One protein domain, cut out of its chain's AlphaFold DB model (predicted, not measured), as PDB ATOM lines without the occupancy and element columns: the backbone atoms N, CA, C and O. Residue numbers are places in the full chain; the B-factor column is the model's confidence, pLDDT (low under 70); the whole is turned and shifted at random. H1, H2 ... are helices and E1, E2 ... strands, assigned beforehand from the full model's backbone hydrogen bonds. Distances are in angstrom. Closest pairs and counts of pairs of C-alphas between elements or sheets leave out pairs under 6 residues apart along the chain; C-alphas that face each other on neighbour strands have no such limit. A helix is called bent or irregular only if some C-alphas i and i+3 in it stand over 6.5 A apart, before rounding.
ATOM      1  N   LEU A   3      85.926  54.576  75.174       92.38
ATOM      2  CA  LEU A   3      86.671  55.729  74.680       92.38
ATOM      3  C   LEU A   3      86.077  56.120  73.335       92.38
ATOM      4  O   LEU A   3      85.941  55.252  72.477       92.38
ATOM      5  N   PHE A   4      85.735  57.383  73.128       89.19
ATOM      6  CA  PHE A   4      85.183  57.846  71.856       89.19
ATOM      7  C   PHE A   4      85.867  59.140  71.403       89.19
ATOM      8  O   PHE A   4      86.958  59.474  71.867       89.19
ATOM      9  N   GLY A   5      85.282  59.821  70.418       82.00
ATOM     10  CA  GLY A   5      85.782  61.107  69.957       82.00
ATOM     11  C   GLY A   5      87.117  61.012  69.216       82.00
ATOM     12  O   GLY A   5      87.425  60.027  68.535       82.00
ATOM     13  N   SER A   6      87.907  62.082  69.313       70.31
ATOM     14  CA  SER A   6      89.162  62.228  68.559       70.31
ATOM     15  C   SER A   6      90.184  61.125  68.870       70.31
ATOM     16  O   SER A   6      90.930  60.708  67.983       70.31
ATOM     17  N   GLN A   7      90.153  60.587  70.092       62.00
ATOM     18  CA  GLN A   7      91.064  59.533  70.537       62.00
ATOM     19  C   GLN A   7      90.733  58.163  69.943       62.00
ATOM     20  O   GLN A   7      91.642  57.380  69.673       62.00
ATOM     21  N   ALA A   8      89.454  57.874  69.701       60.16
ATOM     22  CA  ALA A   8      89.047  56.616  69.080       60.16
ATOM     23  C   ALA A   8      89.298  56.598  67.560       60.16
ATOM     24  O   ALA A   8      89.513  55.534  66.985       60.16
ATOM     25  N   ARG A   9      89.322  57.772  66.908       62.62
ATOM     26  CA  ARG A   9      89.465  57.909  65.445       62.62
ATOM     27  C   ARG A   9      90.907  57.902  64.921       62.62
ATOM     28  O   ARG A   9      91.103  57.864  63.713       62.62
ATOM     29  N   GLY A  10      91.915  57.908  65.797       55.62
ATOM     30  CA  GLY A  10      93.331  57.821  65.403       55.62
ATOM     31  C   GLY A  10      93.986  59.143  64.975       55.62
ATOM     32  O   GLY A  10      95.188  59.157  64.715       55.62
ATOM     33  N   ASP A  11      93.254  60.262  64.991       56.06
ATOM     34  CA  ASP A  11      93.746  61.616  64.671       56.06
ATOM     35  C   ASP A  11      94.474  62.263  65.862       56.06
ATOM     36  O   ASP A  11      94.180  63.383  66.294       56.06
ATOM     37  N   ARG A  12      95.423  61.523  66.440       49.88
ATOM     38  CA  ARG A  12      96.121  61.912  67.668       49.88
ATOM     39  C   ARG A  12      96.888  63.224  67.457       49.88
ATOM     40  O   ARG A  12      97.881  63.266  66.734       49.88
ATOM     41  N   LYS A  13      96.469  64.285  68.147       55.38
ATOM     42  CA  LYS A  13      97.321  65.437  68.474       55.38
ATOM     43  C   LYS A  13      97.777  65.264  69.920       55.38
ATOM     44  O   LYS A  13      96.985  64.841  70.751       55.38
ATOM     45  N   ASP A  14      99.022  65.604  70.249       54.38
ATOM     46  CA  ASP A  14      99.599  65.390  71.594       54.38
ATOM     47  C   ASP A  14      98.866  66.114  72.749       54.38
ATOM     48  O   ASP A  14      99.149  65.847  73.916       54.38
ATOM     49  N   TYR A  15      97.885  66.966  72.432       57.94
ATOM     50  CA  TYR A  15      97.059  67.742  73.362       57.94
ATOM     51  C   TYR A  15      95.570  67.341  73.376       57.94
ATOM     52  O   TYR A  15      94.756  68.119  73.858       57.94
ATOM     53  N   SER A  16      95.171  66.201  72.798       63.47
ATOM     54  CA  SER A  16      93.746  65.835  72.757       63.47
ATOM     55  C   SER A  16      93.195  65.453  74.136       63.47
ATOM     56  O   SER A  16      93.766  64.606  74.834       63.47
ATOM     57  N   ASP A  17      92.055  66.059  74.476       78.75
ATOM     58  CA  ASP A  17      91.200  65.694  75.609       78.75
ATOM     59  C   ASP A  17      90.784  64.208  75.501       78.75
ATOM     60  O   ASP A  17      90.732  63.630  74.409       78.75
ATOM     61  N   ILE A  18      90.566  63.546  76.641       87.81
ATOM     62  CA  ILE A  18      90.118  62.147  76.686       87.81
ATOM     63  C   ILE A  18      88.594  62.121  76.817       87.81
ATOM     64  O   ILE A  18      88.068  62.420  77.885       87.81
ATOM     65  N   ASP A  19      87.899  61.701  75.760       91.88
ATOM     66  CA  ASP A  19      86.437  61.575  75.749       91.88
ATOM     67  C   ASP A  19      85.996  60.159  76.162       91.88
ATOM     68  O   ASP A  19      86.227  59.176  75.446       91.88
ATOM     69  N   LEU A  20      85.334  60.031  77.312       94.88
ATOM     70  CA  LEU A  20      84.832  58.758  77.837       94.88
ATOM     71  C   LEU A  20      83.312  58.741  77.914       94.88
ATOM     72  O   LEU A  20      82.694  59.636  78.471       94.88
ATOM     73  N   ALA A  21      82.695  57.674  77.423       96.06
ATOM     74  CA  ALA A  21      81.267  57.435  77.555       96.06
ATOM     75  C   ALA A  21      81.008  56.315  78.569       96.06
ATOM     76  O   ALA A  21      81.557  55.207  78.472       96.06
ATOM     77  N   VAL A  22      80.166  56.592  79.564       96.25
ATOM     78  CA  VAL A  22      79.916  55.683  80.690       96.25
ATOM     79  C   VAL A  22      78.420  55.486  80.894       96.25
ATOM     80  O   VAL A  22      77.662  56.440  81.036       96.25
ATOM     81  N   ALA A  23      78.000  54.221  80.931       94.88
ATOM     82  CA  ALA A  23      76.680  53.825  81.398       94.88
ATOM     83  C   ALA A  23      76.756  53.568  82.909       94.88
ATOM     84  O   ALA A  23      77.405  52.618  83.356       94.88
ATOM     85  N   PHE A  24      76.113  54.426  83.694       94.12
ATOM     86  CA  PHE A  24      76.046  54.308  85.147       94.12
ATOM     87  C   PHE A  24      74.846  53.454  85.567       94.12
ATOM     88  O   PHE A  24      73.816  53.398  84.889       94.12
ATOM     89  N   THR A  25      74.955  52.792  86.718       91.00
ATOM     90  CA  THR A  25      73.894  51.939  87.271       91.00
ATOM     91  C   THR A  25      73.663  52.255  88.738       91.00
ATOM     92  O   THR A  25      74.626  52.333  89.493       91.00
ATOM     93  N   GLY A  26      72.399  52.363  89.155       90.75
ATOM     94  CA  GLY A  26      72.042  52.554  90.567       90.75
ATOM     95  C   GLY A  26      72.316  53.956  91.117       90.75
ATOM     96  O   GLY A  26      72.331  54.133  92.330       90.75
ATOM     97  N   VAL A  27      72.517  54.944  90.243       91.88
ATOM     98  CA  VAL A  27      72.790  56.335  90.621       91.88
ATOM     99  C   VAL A  27      71.551  57.208  90.421       91.88
ATOM    100  O   VAL A  27      70.687  56.894  89.602       91.88
ATOM    101  N   ARG A  28      71.453  58.297  91.190       90.00
ATOM    102  CA  ARG A  28      70.337  59.258  91.100       90.00
ATOM    103  C   ARG A  28      70.644  60.448  90.197       90.00
ATOM    104  O   ARG A  28      69.729  60.962  89.566       90.00
ATOM    105  N   ASP A  29      71.905  60.867  90.148       95.44
ATOM    106  CA  ASP A  29      72.360  62.024  89.381       95.44
ATOM    107  C   ASP A  29      73.526  61.621  88.478       95.44
ATOM    108  O   ASP A  29      74.671  61.508  88.911       95.44
ATOM    109  N   TYR A  30      73.217  61.370  87.209       96.50
ATOM    110  CA  TYR A  30      74.204  60.940  86.223       96.50
ATOM    111  C   TYR A  30      75.244  62.014  85.906       96.50
ATOM    112  O   TYR A  30      76.377  61.674  85.578       96.50
ATOM    113  N   LEU A  31      74.867  63.294  85.981       95.94
ATOM    114  CA  LEU A  31      75.771  64.398  85.669       95.94
ATOM    115  C   LEU A  31      76.804  64.551  86.779       95.94
ATOM    116  O   LEU A  31      77.995  64.615  86.493       95.94
ATOM    117  N   ASN A  32      76.360  64.526  88.036       96.88
ATOM    118  CA  ASN A  32      77.269  64.617  89.173       96.88
ATOM    119  C   ASN A  32      78.261  63.439  89.224       96.88
ATOM    120  O   ASN A  32      79.447  63.634  89.491       96.88
ATOM    121  N   GLU A  33      77.799  62.222  88.930       96.88
ATOM    122  CA  GLU A  33      78.663  61.034  88.853       96.88
ATOM    123  C   GLU A  33      79.666  61.129  87.697       96.88
ATOM    124  O   GLU A  33      80.848  60.834  87.876       96.88
ATOM    125  N   ALA A  34      79.225  61.604  86.527       96.62
ATOM    126  CA  ALA A  34      80.108  61.843  85.392       96.62
ATOM    127  C   ALA A  34      81.187  62.887  85.721       96.62
ATOM    128  O   ALA A  34      82.366  62.623  85.502       96.62
ATOM    129  N   SER A  35      80.814  64.026  86.314       96.19
ATOM    130  CA  SER A  35      81.764  65.067  86.731       96.19
ATOM    131  C   SER A  35      82.738  64.581  87.804       96.19
ATOM    132  O   SER A  35      83.929  64.880  87.736       96.19
ATOM    133  N   SER A  36      82.259  63.800  88.773       96.69
ATOM    134  CA  SER A  36      83.109  63.229  89.823       96.69
ATOM    135  C   SER A  36      84.128  62.242  89.251       96.69
ATOM    136  O   SER A  36      85.293  62.260  89.647       96.69
ATOM    137  N   LEU A  37      83.707  61.397  88.303       95.94
ATOM    138  CA  LEU A  37      84.595  60.458  87.622       95.94
ATOM    139  C   LEU A  37      85.609  61.181  86.730       95.94
ATOM    140  O   LEU A  37      86.782  60.816  86.742       95.94
ATOM    141  N   ALA A  38      85.172  62.206  85.993       95.56
ATOM    142  CA  ALA A  38      86.048  63.050  85.185       95.56
ATOM    143  C   ALA A  38      87.187  63.613  86.042       95.56
ATOM    144  O   ALA A  38      88.347  63.310  85.782       95.56
ATOM    145  N   PHE A  39      86.857  64.299  87.140       96.12
ATOM    146  CA  PHE A  39      87.841  64.897  88.045       96.12
ATOM    147  C   PHE A  39      88.872  63.885  88.580       96.12
ATOM    148  O   PHE A  39      90.074  64.137  88.546       96.12
ATOM    149  N   GLN A  40      88.423  62.704  89.021       96.50
ATOM    150  CA  GLN A  40      89.323  61.656  89.526       96.50
ATOM    151  C   GLN A  40      90.292  61.138  88.453       96.50
ATOM    152  O   GLN A  40      91.460  60.846  88.735       96.50
ATOM    153  N   LEU A  41      89.809  60.999  87.217       94.44
ATOM    154  CA  LEU A  41      90.631  60.563  86.093       94.44
ATOM    155  C   LEU A  41      91.615  61.654  85.674       94.44
ATOM    156  O   LEU A  41      92.765  61.333  85.380       94.44
ATOM    157  N   GLU A  42      91.206  62.922  85.700       94.31
ATOM    158  CA  GLU A  42      92.088  64.058  85.423       94.31
ATOM    159  C   GLU A  42      93.251  64.134  86.416       94.31
ATOM    160  O   GLU A  42      94.403  64.238  85.990       94.31
ATOM    161  N   GLU A  43      92.980  64.001  87.721       94.75
ATOM    162  CA  GLU A  43      94.027  63.957  88.754       94.75
ATOM    163  C   GLU A  43      95.001  62.792  88.537       94.75
ATOM    164  O   GLU A  43      96.211  62.942  88.713       94.75
ATOM    165  N   SER A  44      94.485  61.634  88.124       93.06
ATOM    166  CA  SER A  44      95.291  60.421  87.942       93.06
ATOM    167  C   SER A  44      96.120  60.436  86.654       93.06
ATOM    168  O   SER A  44      97.220  59.883  86.615       93.06
ATOM    169  N   LEU A  45      95.590  61.029  85.582       89.56
ATOM    170  CA  LEU A  45      96.186  60.999  84.241       89.56
ATOM    171  C   LEU A  45      96.972  62.273  83.906       89.56
ATOM    172  O   LEU A  45      97.755  62.263  82.952       89.56
ATOM    173  N   GLY A  46      96.767  63.365  84.650       89.00
ATOM    174  CA  GLY A  46      97.375  64.670  84.379       89.00
ATOM    175  C   GLY A  46      96.925  65.282  83.048       89.00
ATOM    176  O   GLY A  46      97.678  66.031  82.422       89.00
ATOM    177  N   ARG A  47      95.734  64.913  82.568       87.12
ATOM    178  CA  ARG A  47      95.144  65.339  81.290       87.12
ATOM    179  C   ARG A  47      93.661  65.592  81.479       87.12
ATOM    180  O   ARG A  47      93.066  64.945  82.328       87.12
ATOM    181  N   LYS A  48      93.080  66.469  80.660       90.06
ATOM    182  CA  LYS A  48      91.639  66.732  80.655       90.06
ATOM    183  C   LYS A  48      90.857  65.490  80.223       90.06
ATOM    184  O   LYS A  48      91.230  64.829  79.247       90.06
ATOM    185  N   VAL A  49      89.797  65.179  80.960       92.56
ATOM    186  CA  VAL A  49      88.935  64.019  80.730       92.56
ATOM    187  C   VAL A  49      87.491  64.486  80.751       92.56
ATOM    188  O   VAL A  49      86.987  64.921  81.779       92.56
ATOM    189  N   ASP A  50      86.803  64.326  79.628       92.75
ATOM    190  CA  ASP A  50      85.381  64.611  79.523       92.75
ATOM    191  C   ASP A  50      84.604  63.293  79.623       92.75
ATOM    192  O   ASP A  50      84.801  62.363  78.838       92.75
ATOM    193  N   VAL A  51      83.720  63.190  80.621       95.56
ATOM    194  CA  VAL A  51      82.881  62.002  80.834       95.56
ATOM    195  C   VAL A  51      81.443  62.296  80.427       95.56
ATOM    196  O   VAL A  51      80.772  63.155  80.998       95.56
ATOM    197  N   LEU A  52      80.947  61.520  79.470       95.50
ATOM    198  CA  LEU A  52      79.594  61.582  78.947       95.50
ATOM    199  C   LEU A  52      78.727  60.452  79.538       95.50
ATOM    200  O   LEU A  52      79.005  59.269  79.302       95.50
ATOM    201  N   PRO A  53      77.656  60.772  80.286       96.75
ATOM    202  CA  PRO A  53      76.733  59.767  80.804       96.75
ATOM    203  C   PRO A  53      75.786  59.254  79.708       96.75
ATOM    204  O   PRO A  53      74.843  59.935  79.303       96.75
ATOM    205  N   LEU A  54      75.977  58.002  79.282       94.94
ATOM    206  CA  LEU A  54      75.162  57.354  78.241       94.94
ATOM    207  C   LEU A  54      73.675  57.254  78.606       94.94
ATOM    208  O   LEU A  54      72.820  57.234  77.723       94.94
ATOM    209  N   ASN A  55      73.359  57.233  79.902       94.12
ATOM    210  CA  ASN A  55      71.992  57.141  80.418       94.12
ATOM    211  C   ASN A  55      71.086  58.295  79.956       94.12
ATOM    212  O   ASN A  55      69.876  58.105  79.863       94.12
ATOM    213  N   ILE A  56      71.658  59.473  79.687       94.69
ATOM    214  CA  ILE A  56      70.922  60.691  79.307       94.69
ATOM    215  C   ILE A  56      71.369  61.267  77.957       94.69
ATOM    216  O   ILE A  56      70.893  62.324  77.553       94.69
ATOM    217  N   ALA A  57      72.284  60.586  77.269       93.38
ATOM    218  CA  ALA A  57      72.766  60.987  75.957       93.38
ATOM    219  C   ALA A  57      71.676  60.820  74.887       93.38
ATOM    220  O   ALA A  57      70.872  59.880  74.943       93.38
ATOM    221  N   ASP A  58      71.667  61.712  73.897       91.50
ATOM    222  CA  ASP A  58      70.785  61.589  72.739       91.50
ATOM    223  C   ASP A  58      71.232  60.460  71.791       91.50
ATOM    224  O   ASP A  58      72.359  59.960  71.861       91.50
ATOM    225  N   SER A  59      70.330  60.045  70.900       89.38
ATOM    226  CA  SER A  59      70.552  58.917  69.990       89.38
ATOM    227  C   SER A  59      71.698  59.149  68.999       89.38
ATOM    228  O   SER A  59      72.345  58.184  68.602       89.38
ATOM    229  N   ILE A  60      72.006  60.399  68.627       88.88
ATOM    230  CA  ILE A  60      73.118  60.703  67.713       88.88
ATOM    231  C   ILE A  60      74.445  60.451  68.429       88.88
ATOM    232  O   ILE A  60      75.311  59.759  67.893       88.88
ATOM    233  N   ILE A  61      74.586  60.952  69.658       90.81
ATOM    234  CA  ILE A  61      75.787  60.717  70.466       90.81
ATOM    235  C   ILE A  61      75.940  59.234  70.797       90.81
ATOM    236  O   ILE A  61      77.037  58.689  70.675       90.81
ATOM    237  N   LYS A  62      74.856  58.555  71.190       93.56
ATOM    238  CA  LYS A  62      74.893  57.108  71.439       93.56
ATOM    239  C   LYS A  62      75.381  56.358  70.205       93.56
ATOM    240  O   LYS A  62      76.289  55.540  70.327       93.56
ATOM    241  N   TYR A  63      74.842  56.667  69.028       92.38
ATOM    242  CA  TYR A  63      75.284  56.060  67.778       92.38
ATOM    243  C   TYR A  63      76.777  56.293  67.510       92.38
ATOM    244  O   TYR A  63      77.484  55.338  67.192       92.38
ATOM    245  N   GLU A  64      77.282  57.521  67.691       90.81
ATOM    246  CA  GLU A  64      78.714  57.820  67.540       90.81
ATOM    247  C   GLU A  64      79.569  56.982  68.501       90.81
ATOM    248  O   GLU A  64      80.544  56.351  68.085       90.81
ATOM    249  N   VAL A  65      79.183  56.934  69.779       93.50
ATOM    250  CA  VAL A  65      79.900  56.185  70.816       93.50
ATOM    251  C   VAL A  65      79.902  54.686  70.529       93.50
ATOM    252  O   VAL A  65      80.948  54.051  70.634       93.50
ATOM    253  N   PHE A  66      78.755  54.094  70.196       93.12
ATOM    254  CA  PHE A  66      78.663  52.650  69.984       93.12
ATOM    255  C   PHE A  66      79.294  52.212  68.658       93.12
ATOM    256  O   PHE A  66      79.910  51.149  68.617       93.12
ATOM    257  N   SER A  67      79.215  53.036  67.609       89.81
ATOM    258  CA  SER A  67      79.746  52.701  66.279       89.81
ATOM    259  C   SER A  67      81.252  52.919  66.151       89.81
ATOM    260  O   SER A  67      81.919  52.207  65.401       89.81
ATOM    261  N   HIS A  68      81.796  53.923  66.843       87.38
ATOM    262  CA  HIS A  68      83.196  54.334  66.686       87.38
ATOM    263  C   HIS A  68      84.010  54.269  67.975       87.38
ATOM    264  O   HIS A  68      85.225  54.446  67.931       87.38
ATOM    265  N   GLY A  69      83.369  54.036  69.119       90.12
ATOM    266  CA  GLY A  69      84.053  53.956  70.396       90.12
ATOM    267  C   GLY A  69      84.807  52.643  70.592       90.12
ATOM    268  O   GLY A  69      84.419  51.578  70.117       90.12
ATOM    269  N   ILE A  70      85.886  52.719  71.362       91.62
ATOM    270  CA  ILE A  70      86.681  51.576  71.798       91.62
ATOM    271  C   ILE A  70      86.181  51.156  73.179       91.62
ATOM    272  O   ILE A  70      86.234  51.933  74.136       91.62
ATOM    273  N   LEU A  71      85.698  49.921  73.304       94.12
ATOM    274  CA  LEU A  71      85.231  49.383  74.578       94.12
ATOM    275  C   LEU A  71      86.417  49.183  75.535       94.12
ATOM    276  O   LEU A  71      87.240  48.298  75.325       94.12
ATOM    277  N   LEU A  72      86.489  49.991  76.595       93.12
ATOM    278  CA  LEU A  72      87.553  49.907  77.603       93.12
ATOM    279  C   LEU A  72      87.179  49.001  78.776       93.12
ATOM    280  O   LEU A  72      88.017  48.285  79.314       93.12
ATOM    281  N   TYR A  73      85.916  49.056  79.203       93.81
ATOM    282  CA  TYR A  73      85.425  48.261  80.323       93.81
ATOM    283  C   TYR A  73      83.946  47.938  80.157       93.81
ATOM    284  O   TYR A  73      83.130  48.825  79.881       93.81
ATOM    285  N   CYS A  74      83.596  46.675  80.385       93.69
ATOM    286  CA  CYS A  74      82.231  46.184  80.327       93.69
ATOM    287  C   CYS A  74      81.985  45.186  81.457       93.69
ATOM    288  O   CYS A  74      82.709  44.203  81.583       93.69
ATOM    289  N   LYS A  75      80.961  45.451  82.273       91.81
ATOM    290  CA  LYS A  75      80.547  44.546  83.354       91.81
ATOM    291  C   LYS A  75      79.554  43.487  82.869       91.81
ATOM    292  O   LYS A  75      79.600  42.357  83.337       91.81
ATOM    293  N   ASP A  76      78.660  43.871  81.962       92.25
ATOM    294  CA  ASP A  76      77.614  43.018  81.399       92.25
ATOM    295  C   ASP A  76      77.616  43.190  79.880       92.25
ATOM    296  O   ASP A  76      77.193  44.221  79.351       92.25
ATOM    297  N   TYR A  77      78.157  42.187  79.190       93.69
ATOM    298  CA  TYR A  77      78.328  42.236  77.744       93.69
ATOM    299  C   TYR A  77      77.004  42.105  76.989       93.69
ATOM    300  O   TYR A  77      76.849  42.718  75.936       93.69
ATOM    301  N   THR A  78      76.040  41.364  77.538       94.81
ATOM    302  CA  THR A  78      74.708  41.225  76.938       94.81
ATOM    303  C   THR A  78      74.011  42.574  76.928       94.81
ATOM    304  O   THR A  78      73.586  43.040  75.877       94.81
ATOM    305  N   LYS A  79      74.005  43.262  78.075       92.25
ATOM    306  CA  LYS A  79      73.435  44.607  78.166       92.25
ATOM    307  C   LYS A  79      74.139  45.598  77.235       92.25
ATOM    308  O   LYS A  79      73.484  46.431  76.620       92.25
ATOM    309  N   TYR A  80      75.465  45.515  77.126       93.81
ATOM    310  CA  TYR A  80      76.217  46.342  76.183       93.81
ATOM    311  C   TYR A  80      75.785  46.106  74.730       93.81
ATOM    312  O   TYR A  80      75.613  47.071  73.989       93.81
ATOM    313  N   LEU A  81      75.600  44.845  74.327       93.62
ATOM    314  CA  LEU A  81      75.158  44.512  72.975       93.62
ATOM    315  C   LEU A  81      73.738  45.023  72.712       93.62
ATOM    316  O   LEU A  81      73.498  45.605  71.659       93.62
ATOM    317  N   ASP A  82      72.834  44.879  73.681       93.81
ATOM    318  CA  ASP A  82      71.474  45.416  73.581       93.81
ATOM    319  C   ASP A  82      71.491  46.944  73.419       93.81
ATOM    320  O   ASP A  82      70.804  47.489  72.558       93.81
ATOM    321  N   GLU A  83      72.296  47.662  74.210       91.62
ATOM    322  CA  GLU A  83      72.448  49.117  74.072       91.62
ATOM    323  C   GLU A  83      73.052  49.511  72.716       91.62
ATOM    324  O   GLU A  83      72.608  50.492  72.117       91.62
ATOM    325  N   HIS A  84      74.012  48.735  72.202       92.75
ATOM    326  CA  HIS A  84      74.605  48.962  70.886       92.75
ATOM    327  C   HIS A  84      73.566  48.812  69.770       92.75
ATOM    328  O   HIS A  84      73.439  49.702  68.933       92.75
ATOM    329  N   VAL A  85      72.813  47.705  69.761       93.31
ATOM    330  CA  VAL A  85      71.778  47.449  68.746       93.31
ATOM    331  C   VAL A  85      70.714  48.543  68.790       93.31
ATOM    332  O   VAL A  85      70.424  49.144  67.759       93.31
ATOM    333  N   ASN A  86      70.221  48.886  69.983       92.06
ATOM    334  CA  ASN A  86      69.233  49.953  70.142       92.06
ATOM    335  C   ASN A  86      69.749  51.308  69.635       92.06
ATOM    336  O   ASN A  86      69.012  52.036  68.980       92.06
ATOM    337  N   ALA A  87      71.014  51.653  69.898       91.88
ATOM    338  CA  ALA A  87      71.594  52.906  69.416       91.88
ATOM    339  C   ALA A  87      71.683  52.966  67.881       91.88
ATOM    340  O   ALA A  87      71.470  54.028  67.294       91.88
ATOM    341  N   VAL A  88      71.989  51.839  67.232       89.88
ATOM    342  CA  VAL A  88      72.011  51.738  65.766       89.88
ATOM    343  C   VAL A  88      70.601  51.847  65.194       89.88
ATOM    344  O   VAL A  88      70.381  52.653  64.291       89.88
ATOM    345  N   ASP A  89      69.643  51.108  65.749       91.19
ATOM    346  CA  ASP A  89      68.254  51.119  65.287       91.19
ATOM    347  C   ASP A  89      67.608  52.505  65.454       91.19
ATOM    348  O   ASP A  89      67.047  53.045  64.499       91.19
ATOM    349  N   GLU A  90      67.765  53.146  66.619       88.94
ATOM    350  CA  GLU A  90      67.253  54.502  66.869       88.94
ATOM    351  C   GLU A  90      67.809  55.525  65.868       88.94
ATOM    352  O   GLU A  90      67.090  56.415  65.399       88.94
ATOM    353  N   TYR A  91      69.096  55.416  65.526       87.56
ATOM    354  CA  TYR A  91      69.716  56.295  64.543       87.56
ATOM    355  C   TYR A  91      69.178  56.050  63.131       87.56
ATOM    356  O   TYR A  91      68.874  57.011  62.419       87.56
ATOM    357  N   LEU A  92      69.023  54.787  62.729       86.19
ATOM    358  CA  LEU A  92      68.474  54.424  61.422       86.19
ATOM    359  C   LEU A  92      67.019  54.876  61.265       86.19
ATOM    360  O   LEU A  92      66.652  55.355  60.194       86.19
ATOM    361  N   ASP A  93      66.214  54.819  62.324       87.06
ATOM    362  CA  ASP A  93      64.852  55.365  62.324       87.06
ATOM    363  C   ASP A  93      64.844  56.899  62.224       87.06
ATOM    364  O   ASP A  93      63.980  57.510  61.578       87.06
ATOM    365  N   PHE A  94      65.833  57.556  62.836       83.56
ATOM    366  CA  PHE A  94      65.987  59.005  62.779       83.56
ATOM    367  C   PHE A  94      66.511  59.506  61.421       83.56
ATOM    368  O   PHE A  94      66.090  60.569  60.948       83.56
ATOM    369  N   GLN A  95      67.398  58.754  60.768       82.50
ATOM    370  CA  GLN A  95      68.126  59.171  59.567       82.50
ATOM    371  C   GLN A  95      67.209  59.630  58.409       82.50
ATOM    372  O   GLN A  95      67.426  60.735  57.898       82.50
ATOM    373  N   PRO A  96      66.143  58.903  58.011       80.12
ATOM    374  CA  PRO A  96      65.223  59.352  56.963       80.12
ATOM    375  C   PRO A  96      64.526  60.672  57.308       80.12
ATOM    376  O   PRO A  96      64.295  61.525  56.443       80.12
ATOM    377  N   ARG A  97      64.181  60.860  58.589       80.56
ATOM    378  CA  ARG A  97      63.523  62.078  59.072       80.56
ATOM    379  C   ARG A  97      64.477  63.265  59.010       80.56
ATOM    380  O   ARG A  97      64.078  64.338  58.547       80.56
ATOM    381  N   PHE A  98      65.720  63.057  59.431       78.38
ATOM    382  CA  PHE A  98      66.779  64.052  59.346       78.38
ATOM    383  C   PHE A  98      67.072  64.445  57.895       78.38
ATOM    384  O   PHE A  98      67.074  65.632  57.573       78.38
ATOM    385  N   GLU A  99      67.220  63.473  56.992       82.19
ATOM    386  CA  GLU A  99      67.507  63.742  55.581       82.19
ATOM    387  C   GLU A  99      66.393  64.565  54.921       82.19
ATOM    388  O   GLU A  99      66.655  65.524  54.186       82.19
ATOM    389  N   ARG A 100      65.129  64.245  55.226       81.75
ATOM    390  CA  ARG A 100      63.981  65.013  54.734       81.75
ATOM    391  C   ARG A 100      64.007  66.460  55.224       81.75
ATOM    392  O   ARG A 100      63.723  67.365  54.436       81.75
ATOM    393  N   PHE A 101      64.326  66.679  56.500       80.88
ATOM    394  CA  PHE A 101      64.451  68.020  57.071       80.88
ATOM    395  C   PHE A 101      65.599  68.791  56.413       80.88
ATOM    396  O   PHE A 101      65.378  69.872  55.869       80.88
ATOM    397  N   TYR A 102      66.786  68.190  56.354       80.12
ATOM    398  CA  TYR A 102      67.975  68.781  55.753       80.12
ATOM    399  C   TYR A 102      67.748  69.187  54.292       80.12
ATOM    400  O   TYR A 102      68.032  70.320  53.895       80.12
ATOM    401  N   ARG A 103      67.142  68.302  53.491       84.44
ATOM    402  CA  ARG A 103      66.814  68.577  52.085       84.44
ATOM    403  C   ARG A 103      65.843  69.751  51.934       84.44
ATOM    404  O   ARG A 103      65.955  70.508  50.969       84.44
ATOM    405  N   LYS A 104      64.898  69.908  52.867       85.62
ATOM    406  CA  LYS A 104      63.970  71.046  52.895       85.62
ATOM    407  C   LYS A 104      64.709  72.346  53.228       85.62
ATOM    408  O   LYS A 104      64.603  73.292  52.455       85.62
ATOM    409  N   THR A 105      65.508  72.364  54.294       87.25
ATOM    410  CA  THR A 105      66.298  73.538  54.697       87.25
ATOM    411  C   THR A 105      67.260  73.986  53.594       87.25
ATOM    412  O   THR A 105      67.334  75.170  53.281       87.25
ATOM    413  N   LEU A 106      67.951  73.051  52.931       86.62
ATOM    414  CA  LEU A 106      68.826  73.375  51.800       86.62
ATOM    415  C   LEU A 106      68.078  73.998  50.617       86.62
ATOM    416  O   LEU A 106      68.631  74.857  49.932       86.62
ATOM    417  N   ARG A 107      66.843  73.555  50.345       86.88
ATOM    418  CA  ARG A 107      66.012  74.143  49.288       86.88
ATOM    419  C   ARG A 107      65.654  75.589  49.630       86.88
ATOM    420  O   ARG A 107      65.847  76.460  48.796       86.88
ATOM    421  N   GLU A 108      65.227  75.838  50.865       88.19
ATOM    422  CA  GLU A 108      64.878  77.182  51.346       88.19
ATOM    423  C   GLU A 108      66.076  78.146  51.292       88.19
ATOM    424  O   GLU A 108      65.926  79.279  50.839       88.19
ATOM    425  N   LEU A 109      67.277  77.689  51.665       87.69
ATOM    426  CA  LEU A 109      68.503  78.488  51.554       87.69
ATOM    427  C   LEU A 109      68.840  78.839  50.098       87.69
ATOM    428  O   LEU A 109      69.148  79.992  49.804       87.69
ATOM    429  N   LYS A 110      68.745  77.874  49.172       81.31
ATOM    430  CA  LYS A 110      68.980  78.122  47.738       81.31
ATOM    431  C   LYS A 110      67.971  79.108  47.152       81.31
ATOM    432  O   LYS A 110      68.361  79.996  46.394       81.31
ATOM    433  N   ASP A 111      66.701  78.976  47.519       84.44
ATOM    434  CA  ASP A 111      65.637  79.869  47.058       84.44
ATOM    435  C   ASP A 111      65.815  81.293  47.608       84.44
ATOM    436  O   ASP A 111      65.516  82.258  46.905       84.44
ATOM    437  N   ALA A 112      66.331  81.446  48.832       78.12
ATOM    438  CA  ALA A 112      66.647  82.745  49.425       78.12
ATOM    439  C   ALA A 112      67.869  83.410  48.766       78.12
ATOM    440  O   ALA A 112      67.822  84.600  48.460       78.12
ATOM    441  N   SER A 113      68.934  82.650  48.484       73.31
ATOM    442  CA  SER A 113      70.131  83.163  47.797       73.31
ATOM    443  C   SER A 113      69.906  83.487  46.317       73.31
ATOM    444  O   SER A 113      70.675  84.250  45.752       73.31
ATOM    445  N   SER A 114      68.865  82.931  45.687       70.94
ATOM    446  CA  SER A 114      68.522  83.202  44.278       70.94
ATOM    447  C   SER A 114      67.604  84.422  44.090       70.94
ATOM    448  O   SER A 114      67.249  84.751  42.961       70.94
ATOM    449  N   ARG A 115      67.163  85.059  45.187       61.66
ATOM    450  CA  ARG A 115      66.274  86.239  45.193       61.66
ATOM    451  C   ARG A 115      66.984  87.549  45.569       61.66
ATOM    452  O   ARG A 115      66.302  88.567  45.674       61.66
TER     453      ARG A 115
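AT A GLANCE: This is residues 3 to 115 of the 116 residues of the protein "Polbeta domain-containing protein" of Candidatus Bathyarchaeota archaeon B25 (UniProt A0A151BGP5). A small body built round a short two-strand ribbon, E1 and E2, has a long bent helix, H4, whose second arm sticks out and makes the length of the whole. H2 packs on the ribbon, mostly on E2; H1 and H3 lie by E1, and arm H4a crosses H3 before residues 96 to 115 stand free. The printed part has 113 residues, with four named helices and two named strands in the order H1, E1, H2, E2, H3, H4; the strands are parallel, order E1, E2, and the class is mostly helix. It is loose, with a radius of gyration of the C-alphas of 17.9 A, and elongated, spanning 57 by 35 by 28 A.

IN THESE COORDINATES: H1 is residues 5 to 8, beginning at C-alpha 5 (85.782, 61.107, 69.957). E1 is residues 18 to 22, 12.7 A long. H2 is residues 30 to 45, 22.1 A. E2 is residues 49 to 53, 12.9 A. H3 is residues 59 to 68, 13.8 A. H4, residues 77 to 113, was assigned as one helix by its hydrogen bonds but is bent: C-alphas 93 and 96 are 6.7 A apart. Its arm H4a is residues 77 to 93, 24.3 A; its arm H4b is residues 96 to 113, 26.0 A, ending at C-alpha 113 (70.131, 83.163, 47.797).

HOW THE PARTS SIT: E1 and E2 are parallel neighbours with 22 degrees between their directions; N 20 and O 50 are 2.8 A apart and N 50 and O 18 are 2.9 A apart, within hydrogen-bond range. E1, H2 and E2 form a strand-helix-strand unit, two parallel neighbour strands with a helix between, its crossover right-handed. The closest C-alphas of H2 and E2 are those of Ala 34 and Val 51, 5.3 A apart. The closest of E1 and H3 are those of Ala 21 and Val 65, 7.0 A. H1 and H3 only just touch, with 3 pairs of C-alphas within 8 A; the closest are those of Ala 8 and His 68, 6.7 A. H3 and H4a touch at a steep tilt of 58 degrees, opposite ways, H4a with residues 84 to 91 alone; the closest C-alphas, of Tyr 63 and Ala 87, are 5.1 A apart. H4a and H4b stand at a steep tilt of 39 degrees. H4b and H3 are apart, and so are H2 and H3. Each O i to N i+4 pair is within hydrogen-bond range in H2, H3, H4a and H4b; H1 is too short for one.

THE WHOLE: The two C-alphas farthest apart are those of Lys 75 and Arg 115, 58.3 A. Without residues 96 to 115 the body spans 39 by 34 by 22 A. The printed part has no cut and no long link. Mean pLDDT of the printed part is 87.0; residues 7 to 16 and residue 115 are under 70.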